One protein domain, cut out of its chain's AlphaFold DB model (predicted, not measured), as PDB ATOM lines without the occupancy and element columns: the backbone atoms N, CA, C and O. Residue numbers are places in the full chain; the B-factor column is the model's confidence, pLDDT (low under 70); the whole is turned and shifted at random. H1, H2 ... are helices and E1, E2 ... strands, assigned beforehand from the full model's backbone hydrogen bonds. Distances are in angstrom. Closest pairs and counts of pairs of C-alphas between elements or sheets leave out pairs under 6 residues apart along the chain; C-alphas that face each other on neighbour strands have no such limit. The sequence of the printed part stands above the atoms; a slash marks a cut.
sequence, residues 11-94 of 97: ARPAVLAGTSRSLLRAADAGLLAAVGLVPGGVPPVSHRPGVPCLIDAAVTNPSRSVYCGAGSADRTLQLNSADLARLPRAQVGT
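Overview. This is residues 11 to 94 of the 97 residues of the protein "tRNA_edit domain-containing protein" of Streptomyces sp. col6 (UniProt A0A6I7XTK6). A short parallel strand pair, E1 and E4, has H1 over one face and H3 over the other, and H3 joins it to a separate hairpin, E2 and E3. At the far end, long unnamed links run to and from H2, which packs on no other helix. The printed part has 84 residues, in the order H1 H2 E1 E2 E3 H3 E4; the class is mixed, helices and strands, with under half of the residues in named elements. It is compact, with a radius of gyration of the C-alphas of 13.3 A, and spans 36 by 31 by 20 A.

Along the chain. Find C-alpha 65 at (-39.197, -33.883, 50.450); there E2, residues 65 to 69, begins and runs 13.6 A, and E3, residues 76 to 80, runs 13.2 A. H3 holds residues 81 to 86, 9.8 A. E1 is residues 53 to 56, 9.9 A, and E4, residues 90 to 93, 9.8 A, ends at C-alpha 93, (-30.907, -45.079, 38.130). H1, residues 11 to 16, spans 8.9 A, and H2, residues 29 to 34, 8.6 A.

Arrangement. Look first at the hairpin E2 and E3, antiparallel at 148 degrees, with N 77 and O 68 2.8 A apart, within hydrogen-bond range. E1 and E4 are parallel at 28 degrees; N 55 and O 91 are 2.8 A apart, within range. The closest C-alphas of H3 and E4 are Ala 85 and Val 92, 6.5 A; of E2 and H3, Ser 65 and Ser 81, 5.4 A; of H1 and E4, Leu 16 and Gly 93, 6.8 A. H2 is apart from H1 and H3. Every O i to N i+4 pair is within hydrogen-bond range in H1 and H2; H3 has 0 of 2, but 2 of 3 O i to N i+3 pairs.

Size, cuts and confidence. The C-alphas farthest apart are those of Gly 30 and Ser 63, 36.7 A. The printed part has no cut; the links H1 to H2 and H2 to E1 are long. No printed residue is under 70 in pLDDT.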
ATOM      1  N   ALA A  11     -38.178 -48.885  28.264       93.69
ATOM      2  CA  ALA A  11     -36.844 -49.344  27.870       93.69
ATOM      3  C   ALA A  11     -35.809 -49.152  28.989       93.69
ATOM      4  O   ALA A  11     -35.121 -50.101  29.362       93.69
ATOM      5  N   ARG A  12     -35.720 -47.949  29.572       94.31
ATOM      6  CA  ARG A  12     -34.739 -47.655  30.632       94.31
ATOM      7  C   ARG A  12     -35.032 -48.395  31.950       94.31
ATOM      8  O   ARG A  12     -34.099 -48.978  32.501       94.31
ATOM      9  N   PRO A  13     -36.287 -48.473  32.440       93.62
ATOM     10  CA  PRO A  13     -36.630 -49.310  33.587       93.62
ATOM     11  C   PRO A  13     -36.348 -50.798  33.359       93.62
ATOM     12  O   PRO A  13     -35.952 -51.469  34.304       93.62
ATOM     13  N   ALA A  14     -36.514 -51.317  32.133       95.56
ATOM     14  CA  ALA A  14     -36.182 -52.709  31.819       95.56
ATOM     15  C   ALA A  14     -34.688 -52.994  31.991       95.56
ATOM     16  O   ALA A  14     -34.331 -53.969  32.647       95.56
ATOM     17  N   VAL A  15     -33.830 -52.105  31.476       95.19
ATOM     18  CA  VAL A  15     -32.375 -52.198  31.667       95.19
ATOM     19  C   VAL A  15     -32.024 -52.167  33.153       95.19
ATOM     20  O   VAL A  15     -31.293 -53.037  33.619       95.19
ATOM     21  N   LEU A  16     -32.585 -51.218  33.913       95.00
ATOM     22  CA  LEU A  16     -32.311 -51.103  35.349       95.00
ATOM     23  C   LEU A  16     -32.783 -52.337  36.134       95.00
ATOM     24  O   LEU A  16     -32.078 -52.802  37.022       95.00
ATOM     25  N   ALA A  17     -33.938 -52.897  35.774       94.00
ATOM     26  CA  ALA A  17     -34.470 -54.118  36.374       94.00
ATOM     27  C   ALA A  17     -33.785 -55.409  35.884       94.00
ATOM     28  O   ALA A  17     -34.146 -56.487  36.354       94.00
ATOM     29  N   GLY A  18     -32.847 -55.332  34.931       95.25
ATOM     30  CA  GLY A  18     -32.186 -56.503  34.351       95.25
ATOM     31  C   GLY A  18     -33.139 -57.424  33.580       95.25
ATOM     32  O   GLY A  18     -32.978 -58.641  33.610       95.25
ATOM     33  N   THR A  19     -34.157 -56.864  32.921       95.38
ATOM     34  CA  THR A  19     -35.171 -57.617  32.166       95.38
ATOM     35  C   THR A  19     -35.351 -57.082  30.744       95.38
ATOM     36  O   THR A  19     -34.786 -56.059  30.360       95.38
ATOM     37  N   SER A  20     -36.152 -57.776  29.935       96.00
ATOM     38  CA  SER A  20     -36.525 -57.317  28.596       96.00
ATOM     39  C   SER A  20     -37.680 -56.320  28.655       96.00
ATOM     40  O   SER A  20     -38.670 -56.533  29.357       96.00
ATOM     41  N   ARG A  21     -37.617 -55.281  27.811       94.69
ATOM     42  CA  ARG A  21     -38.732 -54.353  27.569       94.69
ATOM     43  C   ARG A  21     -40.033 -55.091  27.235       94.69
ATOM     44  O   ARG A  21     -41.086 -54.681  27.707       94.69
ATOM     45  N   SER A  22     -39.968 -56.164  26.443       96.19
ATOM     46  CA  SER A  22     -41.151 -56.929  26.013       96.19
ATOM     47  C   SER A  22     -41.890 -57.625  27.161       96.19
ATOM     48  O   SER A  22     -43.037 -58.025  26.990       96.19
ATOM     49  N   LEU A  23     -41.250 -57.761  28.326       95.44
ATOM     50  CA  LEU A  23     -41.830 -58.358  29.528       95.44
ATOM     51  C   LEU A  23     -42.420 -57.315  30.486       95.44
ATOM     52  O   LEU A  23     -43.011 -57.684  31.501       95.44
ATOM     53  N   LEU A  24     -42.274 -56.021  30.185       94.38
ATOM     54  CA  LEU A  24     -42.827 -54.940  30.991       94.38
ATOM     55  C   LEU A  24     -44.109 -54.386  30.378       94.38
ATOM     56  O   LEU A  24     -44.216 -54.169  29.173       94.38
ATOM     57  N   ARG A  25     -45.071 -54.090  31.249       93.31
ATOM     58  CA  ARG A  25     -46.270 -53.317  30.928       93.31
ATOM     59  C   ARG A  25     -46.712 -52.523  32.149       93.31
ATOM     60  O   ARG A  25     -46.364 -52.874  33.277       93.31
ATOM     61  N   ALA A  26     -47.513 -51.485  31.928       92.31
ATOM     62  CA  ALA A  26     -48.210 -50.823  33.022       92.31
ATOM     63  C   ALA A  26     -49.152 -51.826  33.709       92.31
ATOM     64  O   ALA A  26     -49.824 -52.610  33.037       92.31
ATOM     65  N   ALA A  27     -49.193 -51.800  35.040       92.56
ATOM     66  CA  ALA A  27     -50.206 -52.534  35.781       92.56
ATOM     67  C   ALA A  27     -51.557 -51.832  35.604       92.56
ATOM     68  O   ALA A  27     -51.672 -50.636  35.872       92.56
ATOM     69  N   ASP A  28     -52.564 -52.571  35.148       94.25
ATOM     70  CA  ASP A  28     -53.942 -52.094  35.131       94.25
ATOM     71  C   ASP A  28     -54.564 -52.134  36.540       94.25
ATOM     72  O   ASP A  28     -53.988 -52.666  37.495       94.25
ATOM     73  N   ALA A  29     -55.758 -51.555  36.675       93.50
ATOM     74  CA  ALA A  29     -56.465 -51.500  37.951       93.50
ATOM     75  C   ALA A  29     -56.793 -52.894  38.520       93.50
ATOM     76  O   ALA A  29     -56.774 -53.064  39.737       93.50
ATOM     77  N   GLY A  30     -57.053 -53.889  37.664       96.06
ATOM     78  CA  GLY A  30     -57.355 -55.256  38.089       96.06
ATOM     79  C   GLY A  30     -56.132 -55.946  38.686       96.06
ATOM     80  O   GLY A  30     -56.216 -56.532  39.764       96.06
ATOM     81  N   LEU A  31     -54.973 -55.814  38.037       94.38
ATOM     82  CA  LEU A  31     -53.707 -56.326  38.552       94.38
ATOM     83  C   LEU A  31     -53.319 -55.640  39.861       94.38
ATOM     84  O   LEU A  31     -52.878 -56.325  40.781       94.38
ATOM     85  N   LEU A  32     -53.488 -54.316  39.962       93.94
ATOM     86  CA  LEU A  32     -53.241 -53.582  41.205       93.94
ATOM     87  C   LEU A  32     -54.146 -54.091  42.335       93.94
ATOM     88  O   LEU A  32     -53.638 -54.455  43.396       93.94
ATOM     89  N   ALA A  33     -55.453 -54.209  42.091       94.00
ATOM     90  CA  ALA A  33     -56.405 -54.707  43.081       94.00
ATOM     91  C   ALA A  33     -56.080 -56.142  43.528       94.00
ATOM     92  O   ALA A  33     -56.077 -56.429  44.725       94.00
ATOM     93  N   ALA A  34     -55.715 -57.025  42.591       94.56
ATOM     94  CA  ALA A  34     -55.333 -58.409  42.879       94.56
ATOM     95  C   ALA A  34     -54.093 -58.530  43.783       94.56
ATOM     96  O   ALA A  34     -53.880 -59.567  44.407       94.56
ATOM     97  N   VAL A  35     -53.270 -57.479  43.862       92.50
ATOM     98  CA  VAL A  35     -52.091 -57.418  44.737       92.50
ATOM     99  C   VAL A  35     -52.280 -56.457  45.911       92.50
ATOM    100  O   VAL A  35     -51.296 -56.064  46.532       92.50
ATOM    101  N   GLY A  36     -53.522 -56.066  46.216       92.62
ATOM    102  CA  GLY A  36     -53.850 -55.207  47.356       92.62
ATOM    103  C   GLY A  36     -53.395 -53.755  47.195       92.62
ATOM    104  O   GLY A  36     -53.065 -53.102  48.181       92.62
ATOM    105  N   LEU A  37     -53.325 -53.256  45.960       93.06
ATOM    106  CA  LEU A  37     -52.941 -51.885  45.638       93.06
ATOM    107  C   LEU A  37     -54.093 -51.130  44.971       93.06
ATOM    108  O   LEU A  37     -54.891 -51.701  44.231       93.06
ATOM    109  N   VAL A  38     -54.134 -49.817  45.191       92.81
ATOM    110  CA  VAL A  38     -55.153 -48.923  44.626       92.81
ATOM    111  C   VAL A  38     -54.487 -47.929  43.668       92.81
ATOM    112  O   VAL A  38     -53.461 -47.341  44.031       92.81
ATOM    113  N   PRO A  39     -55.036 -47.707  42.456       92.06
ATOM    114  CA  PRO A  39     -54.584 -46.635  41.568       92.06
ATOM    115  C   PRO A  39     -54.510 -45.281  42.289       92.06
ATOM    116  O   PRO A  39     -55.385 -44.939  43.077       92.06
ATOM    117  N   GLY A  40     -53.442 -44.515  42.054       89.69
ATOM    118  CA  GLY A  40     -53.191 -43.242  42.748       89.69
ATOM    119  C   GLY A  40     -52.668 -43.377  44.186       89.69
ATOM    120  O   GLY A  40     -52.013 -42.463  44.671       89.69
ATOM    121  N   GLY A  41     -52.863 -44.529  44.835       94.06
ATOM    122  CA  GLY A  41     -52.390 -44.810  46.194       94.06
ATOM    123  C   GLY A  41     -51.163 -45.716  46.281       94.06
ATOM    124  O   GLY A  41     -50.765 -46.085  47.382       94.06
ATOM    125  N   VAL A  42     -50.555 -46.112  45.157       94.81
ATOM    126  CA  VAL A  42     -49.444 -47.080  45.145       94.81
ATOM    127  C   VAL A  42     -48.216 -46.529  45.898       94.81
ATOM    128  O   VAL A  42     -47.668 -45.502  45.484       94.81
ATOM    129  N   PRO A  43     -47.753 -47.196  46.975       94.31
ATOM    130  CA  PRO A  43     -46.579 -46.768  47.724       94.31
ATOM    131  C   PRO A  43     -45.274 -47.005  46.953       94.31
ATOM    132  O   PRO A  43     -45.228 -47.828  46.036       94.31
ATOM    133  N   PRO A  44     -44.176 -46.315  47.323       92.81
ATOM    134  CA  PRO A  44     -42.903 -46.425  46.614       92.81
ATOM    135  C   PRO A  44     -42.236 -47.793  46.817       92.81
ATOM    136  O   PRO A  44     -41.365 -48.153  46.032       92.81
ATOM    137  N   VAL A  45     -42.649 -48.567  47.826       92.19
ATOM    138  CA  VAL A  45     -42.141 -49.908  48.132       92.19
ATOM    139  C   VAL A  45     -43.278 -50.927  48.111       92.19
ATOM    140  O   VAL A  45     -44.356 -50.692  48.650       92.19
ATOM    141  N   SER A  46     -43.037 -52.084  47.492       90.81
ATOM    142  CA  SER A  46     -43.987 -53.198  47.510       90.81
ATOM    143  C   SER A  46     -43.798 -54.057  48.758       90.81
ATOM    144  O   SER A  46     -42.666 -54.333  49.154       90.81
ATOM    145  N   HIS A  47     -44.890 -54.557  49.332       89.56
ATOM    146  CA  HIS A  47     -44.846 -55.579  50.382       89.56
ATOM    147  C   HIS A  47     -44.507 -56.977  49.827       89.56
ATOM    148  O   HIS A  47     -44.149 -57.872  50.590       89.56
ATOM    149  N   ARG A  48     -44.610 -57.187  48.506       90.69
ATOM    150  CA  ARG A  48     -44.351 -58.487  47.879       90.69
ATOM    151  C   ARG A  48     -42.844 -58.770  47.799       90.69
ATOM    152  O   ARG A  48     -42.090 -57.910  47.330       90.69
ATOM    153  N   PRO A  49     -42.391 -59.975  48.190       89.75
ATOM    154  CA  PRO A  49     -41.009 -60.397  47.992       89.75
ATOM    155  C   PRO A  49     -40.604 -60.349  46.514       89.75
ATOM    156  O   PRO A  49     -41.419 -60.604  45.629       89.75
ATOM    157  N   GLY A  50     -39.342 -60.011  46.246       89.56
ATOM    158  CA  GLY A  50     -38.770 -60.018  44.895       89.56
ATOM    159  C   GLY A  50     -39.194 -58.865  43.977       89.56
ATOM    160  O   GLY A  50     -38.607 -58.718  42.912       89.56
ATOM    161  N   VAL A  51     -40.150 -58.014  44.369       92.19
ATOM    162  CA  VAL A  51     -40.522 -56.831  43.576       92.19
ATOM    163  C   VAL A  51     -39.507 -55.703  43.825       92.19
ATOM    164  O   VAL A  51     -39.409 -55.240  44.972       92.19
ATOM    165  N   PRO A  52     -38.745 -55.260  42.801       94.12
ATOM    166  CA  PRO A  52     -37.764 -54.192  42.953       94.12
ATOM    167  C   PRO A  52     -38.437 -52.826  43.119       94.12
ATOM    168  O   PRO A  52     -39.529 -52.574  42.605       94.12
ATOM    169  N   CYS A  53     -37.751 -51.920  43.812       95.38
ATOM    170  CA  CYS A  53     -38.129 -50.520  43.942       95.38
ATOM    171  C   CYS A  53     -37.212 -49.680  43.044       95.38
ATOM    172  O   CYS A  53     -36.153 -49.225  43.464       95.38
ATOM    173  N   LEU A  54     -37.599 -49.490  41.784       95.50
ATOM    174  CA  LEU A  54     -36.838 -48.626  40.878       95.50
ATOM    175  C   LEU A  54     -37.099 -47.163  41.239       95.50
ATOM    176  O   LEU A  54     -38.260 -46.758  41.289       95.50
ATOM    177  N   ILE A  55     -36.067 -46.357  41.462       95.31
ATOM    178  CA  ILE A  55     -36.178 -44.932  41.803       95.31
ATOM    179  C   ILE A  55     -35.389 -44.126  40.784       95.31
ATOM    180  O   ILE A  55     -34.202 -44.371  40.574       95.31
ATOM    181  N   ASP A  56     -36.055 -43.169  40.149       94.06
ATOM    182  CA  ASP A  56     -35.391 -42.330  39.167       94.06
ATOM    183  C   ASP A  56     -34.416 -41.368  39.854       94.06
ATOM    184  O   ASP A  56     -34.768 -40.726  40.847       94.06
ATOM    185  N   ALA A  57     -33.203 -41.247  39.318       92.94
ATOM    186  CA  ALA A  57     -32.166 -40.385  39.883       92.94
ATOM    187  C   ALA A  57     -32.591 -38.904  39.993       92.94
ATOM    188  O   ALA A  57     -32.135 -38.199  40.892       92.94
ATOM    189  N   ALA A  58     -33.511 -38.418  39.150       91.44
ATOM    190  CA  ALA A  58     -34.037 -37.055  39.254       91.44
ATOM    191  C   ALA A  58     -34.965 -36.849  40.468       91.44
ATOM    192  O   ALA A  58     -35.287 -35.711  40.807       91.44
ATOM    193  N   VAL A  59     -35.418 -37.926  41.122       92.31
ATOM    194  CA  VAL A  59     -36.232 -37.870  42.349       92.31
ATOM    195  C   VAL A  59     -35.345 -37.734  43.592       92.31
ATOM    196  O   VAL A  59     -35.767 -37.157  44.592       92.31
ATOM    197  N   THR A  60     -34.110 -38.236  43.552       89.19
ATOM    198  CA  THR A  60     -33.191 -38.209  44.695       89.19
ATOM    199  C   THR A  60     -32.488 -36.850  44.796       89.19
ATOM    200  O   THR A  60     -31.382 -36.679  44.293       89.19
ATOM    201  N   ASN A  61     -33.125 -35.870  45.448       85.88
ATOM    202  CA  ASN A  61     -32.547 -34.557  45.757       85.88
ATOM    203  C   ASN A  61     -32.427 -34.353  47.283       85.88
ATOM    204  O   ASN A  61     -33.425 -34.019  47.917       85.88
ATOM    205  N   PRO A  62     -31.227 -34.480  47.882       79.75
ATOM    206  CA  PRO A  62     -31.043 -34.525  49.337       79.75
ATOM    207  C   PRO A  62     -31.722 -33.408  50.144       79.75
ATOM    208  O   PRO A  62     -32.062 -33.623  51.302       79.75
ATOM    209  N   SER A  63     -31.951 -32.243  49.536       86.19
ATOM    210  CA  SER A  63     -32.528 -31.066  50.188       86.19
ATOM    211  C   SER A  63     -34.053 -30.952  50.052       86.19
ATOM    212  O   SER A  63     -34.608 -29.903  50.378       86.19
ATOM    213  N   ARG A  64     -34.752 -31.967  49.518       89.56
ATOM    214  CA  ARG A  64     -36.199 -31.900  49.246       89.56
ATOM    215  C   ARG A  64     -36.971 -33.098  49.796       89.56
ATOM    216  O   ARG A  64     -36.511 -34.240  49.775       89.56
ATOM    217  N   SER A  65     -38.202 -32.832  50.232       95.00
ATOM    218  CA  SER A  65     -39.197 -33.883  50.450       95.00
ATOM    219  C   SER A  65     -39.824 -34.319  49.129       95.00
ATOM    220  O   SER A  65     -39.959 -33.527  48.194       95.00
ATOM    221  N   VAL A  66     -40.265 -35.570  49.085       95.00
ATOM    222  CA  VAL A  66     -41.131 -36.105  48.032       95.00
ATOM    223  C   VAL A  66     -42.453 -36.553  48.634       95.00
ATOM    224  O   VAL A  66     -42.516 -36.908  49.811       95.00
ATOM    225  N   TYR A  67     -43.488 -36.559  47.798       95.12
ATOM    226  CA  TYR A  67     -44.817 -37.049  48.134       95.12
ATOM    227  C   TYR A  67     -45.154 -38.210  47.203       95.12
ATOM    228  O   TYR A  67     -44.999 -38.102  45.985       95.12
ATOM    229  N   CYS A  68     -45.579 -39.333  47.766       94.75
ATOM    230  CA  CYS A  68     -45.945 -40.533  47.016       94.75
ATOM    231  C   CYS A  68     -47.190 -41.197  47.615       94.75
ATOM    232  O   CYS A  68     -47.713 -40.740  48.631       94.75
ATOM    233  N   GLY A  69     -47.695 -42.251  46.970       94.94
ATOM    234  CA  GLY A  69     -48.861 -42.978  47.468       94.94
ATOM    235  C   GLY A  69     -48.614 -43.586  48.852       94.94
ATOM    236  O   GLY A  69     -47.499 -43.996  49.175       94.94
ATOM    237  N   ALA A  70     -49.663 -43.646  49.670       93.94
ATOM    238  CA  ALA A  70     -49.607 -44.166  51.040       93.94
ATOM    239  C   ALA A  70     -50.450 -45.440  51.245       93.94
ATOM    240  O   ALA A  70     -50.802 -45.780  52.370       93.94
ATOM    241  N   GLY A  71     -50.802 -46.141  50.163       92.00
ATOM    242  CA  GLY A  71     -51.719 -47.287  50.171       92.00
ATOM    243  C   GLY A  71     -53.188 -46.918  49.933       92.00
ATOM    244  O   GLY A  71     -54.010 -47.811  49.754       92.00
ATOM    245  N   SER A  72     -53.519 -45.628  49.872       91.31
ATOM    246  CA  SER A  72     -54.860 -45.117  49.578       91.31
ATOM    247  C   SER A  72     -54.797 -43.901  48.650       91.31
ATOM    248  O   SER A  72     -53.751 -43.265  48.527       91.31
ATOM    249  N   ALA A  73     -55.899 -43.597  47.956       90.69
ATOM    250  CA  ALA A  73     -55.969 -42.479  47.007       90.69
ATOM    251  C   ALA A  73     -56.210 -41.110  47.679       90.69
ATOM    252  O   ALA A  73     -56.042 -40.075  47.041       90.69
ATOM    253  N   ASP A  74     -56.605 -41.098  48.953       93.88
ATOM    254  CA  ASP A  74     -56.937 -39.909  49.751       93.88
ATOM    255  C   ASP A  74     -55.767 -39.406  50.616       93.88
ATOM    256  O   ASP A  74     -55.890 -38.383  51.288       93.88
ATOM    257  N   ARG A  75     -54.630 -40.115  50.629       93.31
ATOM    258  CA  ARG A  75     -53.471 -39.795  51.472       93.31
ATOM    259  C   ARG A  75     -52.174 -39.872  50.689       93.31
ATOM    260  O   ARG A  75     -52.004 -40.704  49.800       93.31
ATOM    261  N   THR A  76     -51.219 -39.044  51.093       95.31
ATOM    262  CA  THR A  76     -49.854 -39.060  50.571       95.31
ATOM    263  C   THR A  76     -48.860 -39.325  51.691       95.31
ATOM    264  O   THR A  76     -49.049 -38.916  52.837       95.31
ATOM    265  N   LEU A  77     -47.791 -40.040  51.358       94.50
ATOM    266  CA  LEU A  77     -46.639 -40.235  52.221       94.50
ATOM    267  C   LEU A  77     -45.609 -39.162  51.877       94.50
ATOM    268  O   LEU A  77     -45.126 -39.116  50.744       94.50
ATOM    269  N   GLN A  78     -45.263 -38.326  52.853       96.19
ATOM    270  CA  GLN A  78     -44.132 -37.409  52.759       96.19
ATOM    271  C   GLN A  78     -42.884 -38.078  53.334       96.19
ATOM    272  O   GLN A  78     -42.914 -38.618  54.437       96.19
ATOM    273  N   LEU A  79     -41.772 -38.014  52.606       94.06
ATOM    274  CA  LEU A  79     -40.471 -38.476  53.086       94.06
ATOM    275  C   LEU A  79     -39.344 -37.597  52.545       94.06
ATOM    276  O   LEU A  79     -39.493 -36.947  51.506       94.06
ATOM    277  N   ASN A  80     -38.198 -37.598  53.226       94.81
ATOM    278  CA  ASN A  80     -36.985 -36.998  52.679       94.81
ATOM    279  C   ASN A  80     -36.543 -37.819  51.472       94.81
ATOM    280  O   ASN A  80     -36.436 -39.043  51.555       94.81
ATOM    281  N   SER A  81     -36.249 -37.179  50.341       94.62
ATOM    282  CA  SER A  81     -35.898 -37.951  49.147       94.62
ATOM    283  C   SER A  81     -34.575 -38.708  49.303       94.62
ATOM    284  O   SER A  81     -34.345 -39.688  48.602       94.62
ATOM    285  N   ALA A  82     -33.695 -38.266  50.210       91.25
ATOM    286  CA  ALA A  82     -32.469 -38.983  50.562       91.25
ATOM    287  C   ALA A  82     -32.748 -40.392  51.120       91.25
ATOM    288  O   ALA A  82     -31.890 -41.272  51.061       91.25
ATOM    289  N   ASP A  83     -33.950 -40.620  51.649       93.50
ATOM    290  CA  ASP A  83     -34.339 -41.874  52.291       93.50
ATOM    291  C   ASP A  83     -34.825 -42.906  51.269       93.50
ATOM    292  O   ASP A  83     -34.804 -44.103  51.546       93.50
ATOM    293  N   LEU A  84     -35.169 -42.464  50.053       93.75
ATOM    294  CA  LEU A  84     -35.605 -43.335  48.961       93.75
ATOM    295  C   LEU A  84     -34.573 -44.410  48.631       93.75
ATOM    296  O   LEU A  84     -34.923 -45.579  48.507       93.75
ATOM    297  N   ALA A  85     -33.295 -44.032  48.540       92.81
ATOM    298  CA  ALA A  85     -32.213 -44.966  48.233       92.81
ATOM    299  C   ALA A  85     -32.009 -46.032  49.326       92.81
ATOM    300  O   ALA A  85     -31.365 -47.047  49.081       92.81
ATOM    301  N   ARG A  86     -32.561 -45.810  50.527       93.44
ATOM    302  CA  ARG A  86     -32.485 -46.731  51.669       93.44
ATOM    303  C   ARG A  86     -33.728 -47.612  51.800       93.44
ATOM    304  O   ARG A  86     -33.786 -48.441  52.705       93.44
ATOM    305  N   LEU A  87     -34.721 -47.451  50.920       93.31
ATOM    306  CA  LEU A  87     -35.890 -48.322  50.907       93.31
ATOM    307  C   LEU A  87     -35.489 -49.772  50.587       93.31
ATOM    308  O   LEU A  87     -34.555 -50.014  49.815       93.31
ATOM    309  N   PRO A  88     -36.221 -50.763  51.121       93.75
ATOM    310  CA  PRO A  88     -35.991 -52.157  50.779       93.75
ATOM    311  C   PRO A  88     -36.045 -52.384  49.265       93.75
ATOM    312  O   PRO A  88     -37.027 -52.027  48.612       93.75
ATOM    313  N   ARG A  89     -35.005 -53.033  48.721       94.19
ATOM    314  CA  ARG A  89     -34.871 -53.356  47.285       94.19
ATOM    315  C   ARG A  89     -34.848 -52.121  46.372       94.19
ATOM    316  O   ARG A  89     -35.224 -52.225  45.204       94.19
ATOM    317  N   ALA A  90     -34.429 -50.969  46.898       95.38
ATOM    318  CA  ALA A  90     -34.196 -49.768  46.111       95.38
ATOM    319  C   ALA A  90     -33.097 -49.994  45.063       95.38
ATOM    320  O   ALA A  90     -32.014 -50.489  45.369       95.38
ATOM    321  N   GLN A  91     -33.379 -49.592  43.829       95.81
ATOM    322  CA  GLN A  91     -32.411 -49.475  42.746       95.81
ATOM    323  C   GLN A  91     -32.548 -48.078  42.153       95.81
ATOM    324  O   GLN A  91     -33.580 -47.737  41.573       95.81
ATOM    325  N   VAL A  92     -31.515 -47.259  42.333       95.25
ATOM    326  CA  VAL A  92     -31.486 -45.890  41.818       95.25
ATOM    327  C   VAL A  92     -30.832 -45.892  40.440       95.25
ATOM    328  O   VAL A  92     -29.758 -46.462  40.263       95.25
ATOM    329  N   GLY A  93     -31.465 -45.240  39.470       94.56
ATOM    330  CA  GLY A  93     -30.907 -45.079  38.130       94.56
ATOM    331  C   GLY A  93     -31.685 -44.060  37.311       94.56
ATOM    332  O   GLY A  93     -32.805 -43.697  37.653       94.56
ATOM    333  N   THR A  94     -31.095 -43.574  36.223       92.81
ATOM    334  CA  THR A  94     -31.768 -42.626  35.325       92.81
ATOM    335  C   THR A  94     -32.670 -43.381  34.356       92.81
ATOM    336  O   THR A  94     -32.180 -44.128  33.507       92.81
TER     337      THR A  94